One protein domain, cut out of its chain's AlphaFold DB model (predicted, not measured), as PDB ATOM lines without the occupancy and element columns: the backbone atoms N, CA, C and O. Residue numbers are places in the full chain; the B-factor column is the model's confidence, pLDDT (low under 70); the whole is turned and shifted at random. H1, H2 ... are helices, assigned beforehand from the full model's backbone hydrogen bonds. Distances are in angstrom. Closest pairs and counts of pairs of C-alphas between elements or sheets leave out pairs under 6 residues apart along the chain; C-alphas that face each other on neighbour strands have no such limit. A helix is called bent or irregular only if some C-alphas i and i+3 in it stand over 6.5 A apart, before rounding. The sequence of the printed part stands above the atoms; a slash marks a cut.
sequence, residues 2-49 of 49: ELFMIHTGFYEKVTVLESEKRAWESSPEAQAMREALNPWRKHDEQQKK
ATOM      1  N   GLU A   2      96.954 125.617 104.075       82.50
ATOM      2  CA  GLU A   2      95.691 125.025 103.602       82.50
ATOM      3  C   GLU A   2      95.744 123.505 103.332       82.50
ATOM      4  O   GLU A   2      95.007 122.754 103.962       82.50
ATOM      5  N   LEU A   3      96.684 123.017 102.507       88.06
ATOM      6  CA  LEU A   3      96.814 121.578 102.198       88.06
ATOM      7  C   LEU A   3      97.025 120.698 103.445       88.06
ATOM      8  O   LEU A   3      96.481 119.601 103.541       88.06
ATOM      9  N   PHE A   4      97.791 121.191 104.422       89.00
ATOM     10  CA  PHE A   4      98.029 120.492 105.685       89.00
ATOM     11  C   PHE A   4      96.753 120.416 106.530       89.00
ATOM     12  O   PHE A   4      96.449 119.367 107.089       89.00
ATOM     13  N   MET A   5      95.976 121.498 106.585       92.00
ATOM     14  CA  MET A   5      94.707 121.553 107.318       92.00
ATOM     15  C   MET A   5      93.629 120.675 106.682       92.00
ATOM     16  O   MET A   5      92.851 120.054 107.401       92.00
ATOM     17  N   ILE A   6      93.596 120.601 105.348       88.94
ATOM     18  CA  ILE A   6      92.710 119.690 104.611       88.94
ATOM     19  C   ILE A   6      93.084 118.245 104.943       88.94
ATOM     20  O   ILE A   6      92.226 117.462 105.342       88.94
ATOM     21  N   HIS A   7      94.372 117.906 104.861       90.81
ATOM     22  CA  HIS A   7      94.855 116.552 105.129       90.81
ATOM     23  C   HIS A   7      94.627 116.101 106.579       90.81
ATOM     24  O   HIS A   7      94.335 114.938 106.834       90.81
ATOM     25  N   THR A   8      94.729 117.026 107.529       91.50
ATOM     26  CA  THR A   8      94.516 116.761 108.959       91.50
ATOM     27  C   THR A   8      93.051 116.898 109.391       91.50
ATOM     28  O   THR A   8      92.741 116.687 110.561       91.50
ATOM     29  N   GLY A   9      92.140 117.243 108.471       88.50
ATOM     30  CA  GLY A   9      90.708 117.392 108.748       88.50
ATOM     31  C   GLY A   9      90.340 118.621 109.590       88.50
ATOM     32  O   GLY A   9      89.217 118.730 110.076       88.50
ATOM     33  N   PHE A  10      91.268 119.562 109.778       91.69
ATOM     34  CA  PHE A  10      91.026 120.801 110.525       91.69
ATOM     35  C   PHE A  10      90.460 121.930 109.664       91.69
ATOM     36  O   PHE A  10      89.995 122.925 110.215       91.69
ATOM     37  N   TYR A  11      90.489 121.791 108.336       90.56
ATOM     38  CA  TYR A  11      90.152 122.870 107.409       90.56
ATOM     39  C   TYR A  11      88.771 123.486 107.664       90.56
ATOM     40  O   TYR A  11      88.670 124.696 107.848       90.56
ATOM     41  N   GLU A  12      87.720 122.670 107.773       88.88
ATOM     42  CA  GLU A  12      86.360 123.172 108.015       88.88
ATOM     43  C   GLU A  12      86.234 123.888 109.365       88.88
ATOM     44  O   GLU A  12      85.647 124.964 109.451       88.88
ATOM     45  N   LYS A  13      86.846 123.337 110.420       90.00
ATOM     46  CA  LYS A  13      86.791 123.921 111.768       90.00
ATOM     47  C   LYS A  13      87.504 125.265 111.838       90.00
ATOM     48  O   LYS A  13      86.987 126.200 112.437       90.00
ATOM     49  N   VAL A  14      88.680 125.364 111.225       89.31
ATOM     50  CA  VAL A  14      89.427 126.625 111.178       89.31
ATOM     51  C   VAL A  14      88.689 127.647 110.320       89.31
ATOM     52  O   VAL A  14      88.586 128.793 110.728       89.31
ATOM     53  N   THR A  15      88.080 127.229 109.209       89.69
ATOM     54  CA  THR A  15      87.297 128.126 108.343       89.69
ATOM     55  C   THR A  15      86.107 128.749 109.083       89.69
ATOM     56  O   THR A  15      85.855 129.952 108.963       89.69
ATOM     57  N   VAL A  16      85.381 127.951 109.877       91.31
ATOM     58  CA  VAL A  16      84.289 128.450 110.729       91.31
ATOM     59  C   VAL A  16      84.831 129.431 111.769       91.31
ATOM     60  O   VAL A  16      84.354 130.563 111.837       91.31
ATOM     61  N   LEU A  17      85.889 129.053 112.489       92.56
ATOM     62  CA  LEU A  17      86.503 129.906 113.509       92.56
ATOM     63  C   LEU A  17      87.041 131.225 112.942       92.56
ATOM     64  O   LEU A  17      86.896 132.271 113.569       92.56
ATOM     65  N   GLU A  18      87.651 131.211 111.758       91.44
ATOM     66  CA  GLU A  18      88.120 132.426 111.087       91.44
ATOM     67  C   GLU A  18      86.956 133.336 110.689       91.44
ATOM     68  O   GLU A  18      87.058 134.558 110.811       91.44
ATOM     69  N   SER A  19      85.832 132.756 110.265       90.06
ATOM     70  CA  SER A  19      84.623 133.509 109.924       90.06
ATOM     71  C   SER A  19      83.990 134.150 111.161       90.06
ATOM     72  O   SER A  19      83.647 135.331 111.130       90.06
ATOM     73  N   GLU A  20      83.897 133.412 112.269       92.38
ATOM     74  CA  GLU A  20      83.413 133.926 113.555       92.38
ATOM     75  C   GLU A  20      84.334 135.014 114.111       92.38
ATOM     76  O   GLU A  20      83.871 136.087 114.501       92.38
ATOM     77  N   LYS A  21      85.653 134.781 114.073       92.38
ATOM     78  CA  LYS A  21      86.661 135.770 114.458       92.38
ATOM     79  C   LYS A  21      86.500 137.044 113.639       92.38
ATOM     80  O   LYS A  21      86.475 138.125 114.212       92.38
ATOM     81  N   ARG A  22      86.338 136.933 112.318       90.19
ATOM     82  CA  ARG A  22      86.159 138.086 111.429       90.19
ATOM     83  C   ARG A  22      84.859 138.837 111.709       90.19
ATOM     84  O   ARG A  22      84.861 140.067 111.686       90.19
ATOM     85  N   ALA A  23      83.767 138.121 111.978       91.50
ATOM     86  CA  ALA A  23      82.497 138.726 112.362       91.50
ATOM     87  C   ALA A  23      82.639 139.505 113.678       91.50
ATOM     88  O   ALA A  23      82.242 140.668 113.751       91.50
ATOM     89  N   TRP A  24      83.294 138.915 114.678       90.19
ATOM     90  CA  TRP A  24      83.577 139.579 115.947       90.19
ATOM     91  C   TRP A  24      84.529 140.772 115.785       90.19
ATOM     92  O   TRP A  24      84.257 141.846 116.299       90.19
ATOM     93  N   GLU A  25      85.599 140.645 114.999       88.25
ATOM     94  CA  GLU A  25      86.544 141.738 114.728       88.25
ATOM     95  C   GLU A  25      85.903 142.933 114.010       88.25
ATOM     96  O   GLU A  25      86.427 144.044 114.100       88.25
ATOM     97  N   SER A  26      84.794 142.711 113.299       86.94
ATOM     98  CA  SER A  26      84.007 143.770 112.658       86.94
ATOM     99  C   SER A  26      83.007 144.455 113.595       86.94
ATOM    100  O   SER A  26      82.383 145.441 113.205       86.94
ATOM    101  N   SER A  27      82.846 143.950 114.820       90.31
ATOM    102  CA  SER A  27      81.905 144.487 115.793       90.31
ATOM    103  C   SER A  27      82.441 145.767 116.461       90.31
ATOM    104  O   SER A  27      83.659 145.966 116.580       90.31
ATOM    105  N   PRO A  28      81.547 146.660 116.924       86.69
ATOM    106  CA  PRO A  28      81.949 147.888 117.604       86.69
ATOM    107  C   PRO A  28      82.688 147.614 118.922       86.69
ATOM    108  O   PRO A  28      83.573 148.382 119.296       86.69
ATOM    109  N   GLU A  29      82.391 146.504 119.600       86.56
ATOM    110  CA  GLU A  29      83.065 146.089 120.833       86.56
ATOM    111  C   GLU A  29      84.531 145.731 120.574       86.56
ATOM    112  O   GLU A  29      85.418 146.185 121.300       86.56
ATOM    113  N   ALA A  30      84.809 144.968 119.511       87.94
ATOM    114  CA  ALA A  30      86.177 144.637 119.131       87.94
ATOM    115  C   ALA A  30      86.962 145.887 118.710       87.94
ATOM    116  O   ALA A  30      88.147 146.019 119.030       87.94
ATOM    117  N   GLN A  31      86.312 146.840 118.038       84.38
ATOM    118  CA  GLN A  31      86.941 148.107 117.673       84.38
ATOM    119  C   GLN A  31      87.263 148.967 118.903       84.38
ATOM    120  O   GLN A  31      88.392 149.444 119.026       84.38
ATOM    121  N   ALA A  32      86.334 149.072 119.858       85.50
ATOM    122  CA  ALA A  32      86.554 149.772 121.121       85.50
ATOM    123  C   ALA A  32      87.677 149.126 121.948       85.50
ATOM    124  O   ALA A  32      88.548 149.826 122.461       85.50
ATOM    125  N   MET A  33      87.718 147.791 122.023       86.81
ATOM    126  CA  MET A  33      88.819 147.067 122.664       86.81
ATOM    127  C   MET A  33      90.159 147.360 121.993       86.81
ATOM    128  O   MET A  33      91.142 147.581 122.692       86.81
ATOM    129  N   ARG A  34      90.222 147.394 120.657       83.31
ATOM    130  CA  ARG A  34      91.456 147.712 119.917       83.31
ATOM    131  C   ARG A  34      91.931 149.140 120.161       83.31
ATOM    132  O   ARG A  34      93.135 149.361 120.266       83.31
ATOM    133  N   GLU A  35      91.009 150.095 120.233       80.81
ATOM    134  CA  GLU A  35      91.328 151.485 120.570       80.81
ATOM    135  C   GLU A  35      91.788 151.625 122.025       80.81
ATOM    136  O   GLU A  35      92.744 152.349 122.287       80.81
ATOM    137  N   ALA A  36      91.187 150.880 122.957       85.25
ATOM    138  CA  ALA A  36      91.611 150.854 124.354       85.25
ATOM    139  C   ALA A  36      92.967 150.150 124.557       85.25
ATOM    140  O   ALA A  36      93.775 150.594 125.371       85.25
ATOM    141  N   LEU A  37      93.238 149.065 123.817       85.19
ATOM    142  CA  LEU A  37      94.482 148.295 123.933       85.19
ATOM    143  C   LEU A  37      95.688 148.971 123.279       85.19
ATOM    144  O   LEU A  37      96.816 148.596 123.597       85.19
ATOM    145  N   ASN A  38      95.483 149.922 122.364       82.50
ATOM    146  CA  ASN A  38      96.579 150.664 121.748       82.50
ATOM    147  C   ASN A  38      96.510 152.164 122.088       82.50
ATOM    148  O   ASN A  38      96.037 152.960 121.271       82.50
ATOM    149  N   PRO A  39      97.059 152.571 123.249       72.31
ATOM    150  CA  PRO A  39      97.113 153.972 123.672       72.31
ATOM    151  C   PRO A  39      97.873 154.876 122.694       72.31
ATOM    152  O   PRO A  39      97.616 156.076 122.618       72.31
ATOM    153  N   TRP A  40      98.807 154.305 121.933       78.06
ATOM    154  CA  TRP A  40      99.706 155.035 121.040       78.06
ATOM    155  C   TRP A  40      99.144 155.196 119.630       78.06
ATOM    156  O   TRP A  40      99.695 155.956 118.838       78.06
ATOM    157  N   ARG A  41      98.009 154.558 119.316       74.69
ATOM    158  CA  ARG A  41      97.417 154.583 117.972       74.69
ATOM    159  C   ARG A  41      97.180 156.007 117.460       74.69
ATOM    160  O   ARG A  41      97.487 156.300 116.311       74.69
ATOM    161  N   LYS A  42      96.702 156.898 118.338       73.38
ATOM    162  CA  LYS A  42      96.478 158.324 118.038       73.38
ATOM    163  C   LYS A  42      97.783 159.066 117.722       73.38
ATOM    164  O   LYS A  42      97.788 159.958 116.880       73.38
ATOM    165  N   HIS A  43      98.875 158.699 118.393       74.69
ATOM    166  CA  HIS A  43     100.190 159.302 118.194       74.69
ATOM    167  C   HIS A  43     100.813 158.840 116.869       74.69
ATOM    168  O   HIS A  43     101.294 159.671 116.105       74.69
ATOM    169  N   ASP A  44     100.732 157.546 116.545       76.31
ATOM    170  CA  ASP A  44     101.139 157.016 115.237       76.31
ATOM    171  C   ASP A  44     100.358 157.662 114.080       76.31
ATOM    172  O   ASP A  44     100.948 158.023 113.065       76.31
ATOM    173  N   GLU A  45      99.044 157.865 114.230       77.12
ATOM    174  CA  GLU A  45      98.209 158.549 113.229       77.12
ATOM    175  C   GLU A  45      98.597 160.024 113.028       77.12
ATOM    176  O   GLU A  45      98.516 160.528 111.908       77.12
ATOM    177  N   GLN A  46      99.044 160.711 114.084       75.25
ATOM    178  CA  GLN A  46      99.551 162.085 114.001       75.25
ATOM    179  C   GLN A  46     100.950 162.168 113.382       75.25
ATOM    180  O   GLN A  46     101.226 163.120 112.664       75.25
ATOM    181  N   GLN A  47     101.817 161.184 113.634       75.94
ATOM    182  CA  GLN A  47     103.179 161.114 113.083       75.94
ATOM    183  C   GLN A  47     103.198 160.724 111.597       75.94
ATOM    184  O   GLN A  47     104.167 160.995 110.893       75.94
ATOM    185  N   LYS A  48     102.136 160.072 111.110       71.56
ATOM    186  CA  LYS A  48     101.993 159.661 109.704       71.56
ATOM    187  C   LYS A  48     101.442 160.752 108.779       71.56
ATOM    188  O   LYS A  48     101.266 160.476 107.591       71.56
ATOM    189  N   LYS A  49     101.109 161.926 109.318       55.12
ATOM    190  CA  LYS A  49     100.482 163.046 108.612       55.12
ATOM    191  C   LYS A  49     101.501 164.137 108.312       55.12
ATOM    192  O   LYS A  49     101.389 164.719 107.212       55.12
TER     193      LYS A  49
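Overview. This is residues 2 to 49 of the 49 residues of an uncharacterized protein of Dichanthelium oligosanthes (UniProt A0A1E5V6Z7). Four helices follow one another end to end in a wide, open bow with no packed core, like links of a bent chain. H2, the longest, makes one long stretch of the bow and H3 carries it on after a sharp corner, while H1 at one end and H4 at the other both turn toward the same side. The printed part has 48 residues with four named helices, in the order H1, H2, H3, H4, and no named strand; the class is all helix. The whole is extended, with a radius of gyration of the C-alphas of 16.6 A, and the C-alphas span 46 by 22 by 15 A along their three main axes.

Arrangement. H1, residues 2 to 7, and H2, residues 11 to 25, are close but not clearly touching, and their closest C-alphas are those of Met 5 and Tyr 11, 4.7 A apart. They run opposite ways at a steep tilt of 43 degrees. H2 and H3, residues 28 to 37, are close but not clearly touching, with the C-alphas of Trp 24 and Ala 30 the closest at 6.5 A. The lines of H2 and H3 are about perpendicular, at 79 degrees. H3 and H4, residues 41 to 47, are close but not clearly touching, with the C-alphas of Glu 35 and Arg 41 the closest at 7.3 A. They run the same way at a steep tilt of 67 degrees. H1 is apart from H3 and from H4, and H2 is apart from H4. Every O i to N i+4 pair is within hydrogen-bond range in H1, H2, H3 and H4.

Along the chain. H1 begins at C-alpha 2, at (95.691, 125.025, 103.602), and has 6 residues. H2 has 15 residues and measures 20.6 A from C-alpha 11, at (90.152, 122.870, 107.409), to C-alpha 25. H3, with 10 residues, measures 14.0 A from C-alpha 28 to C-alpha 37. H4 has 7 residues, measures 10.0 A and ends at C-alpha 47, at (103.179, 161.114, 113.083).

Size, cuts and confidence. The two C-alphas farthest apart are those of His 7 and Lys 49, at 47.0 A. The printed part has no cut and ends at Lys 49, the chain's last residue. The links H1 to H2, H2 to H3 and H3 to H4 are tight. Residues 35 to 49 stand free; of these, 35 to 37 belong to H3 and 41 to 47 to H4. The mean pLDDT of the printed part is 85.0, that of H4 is 75, and one residue, Lys 49, is under 70.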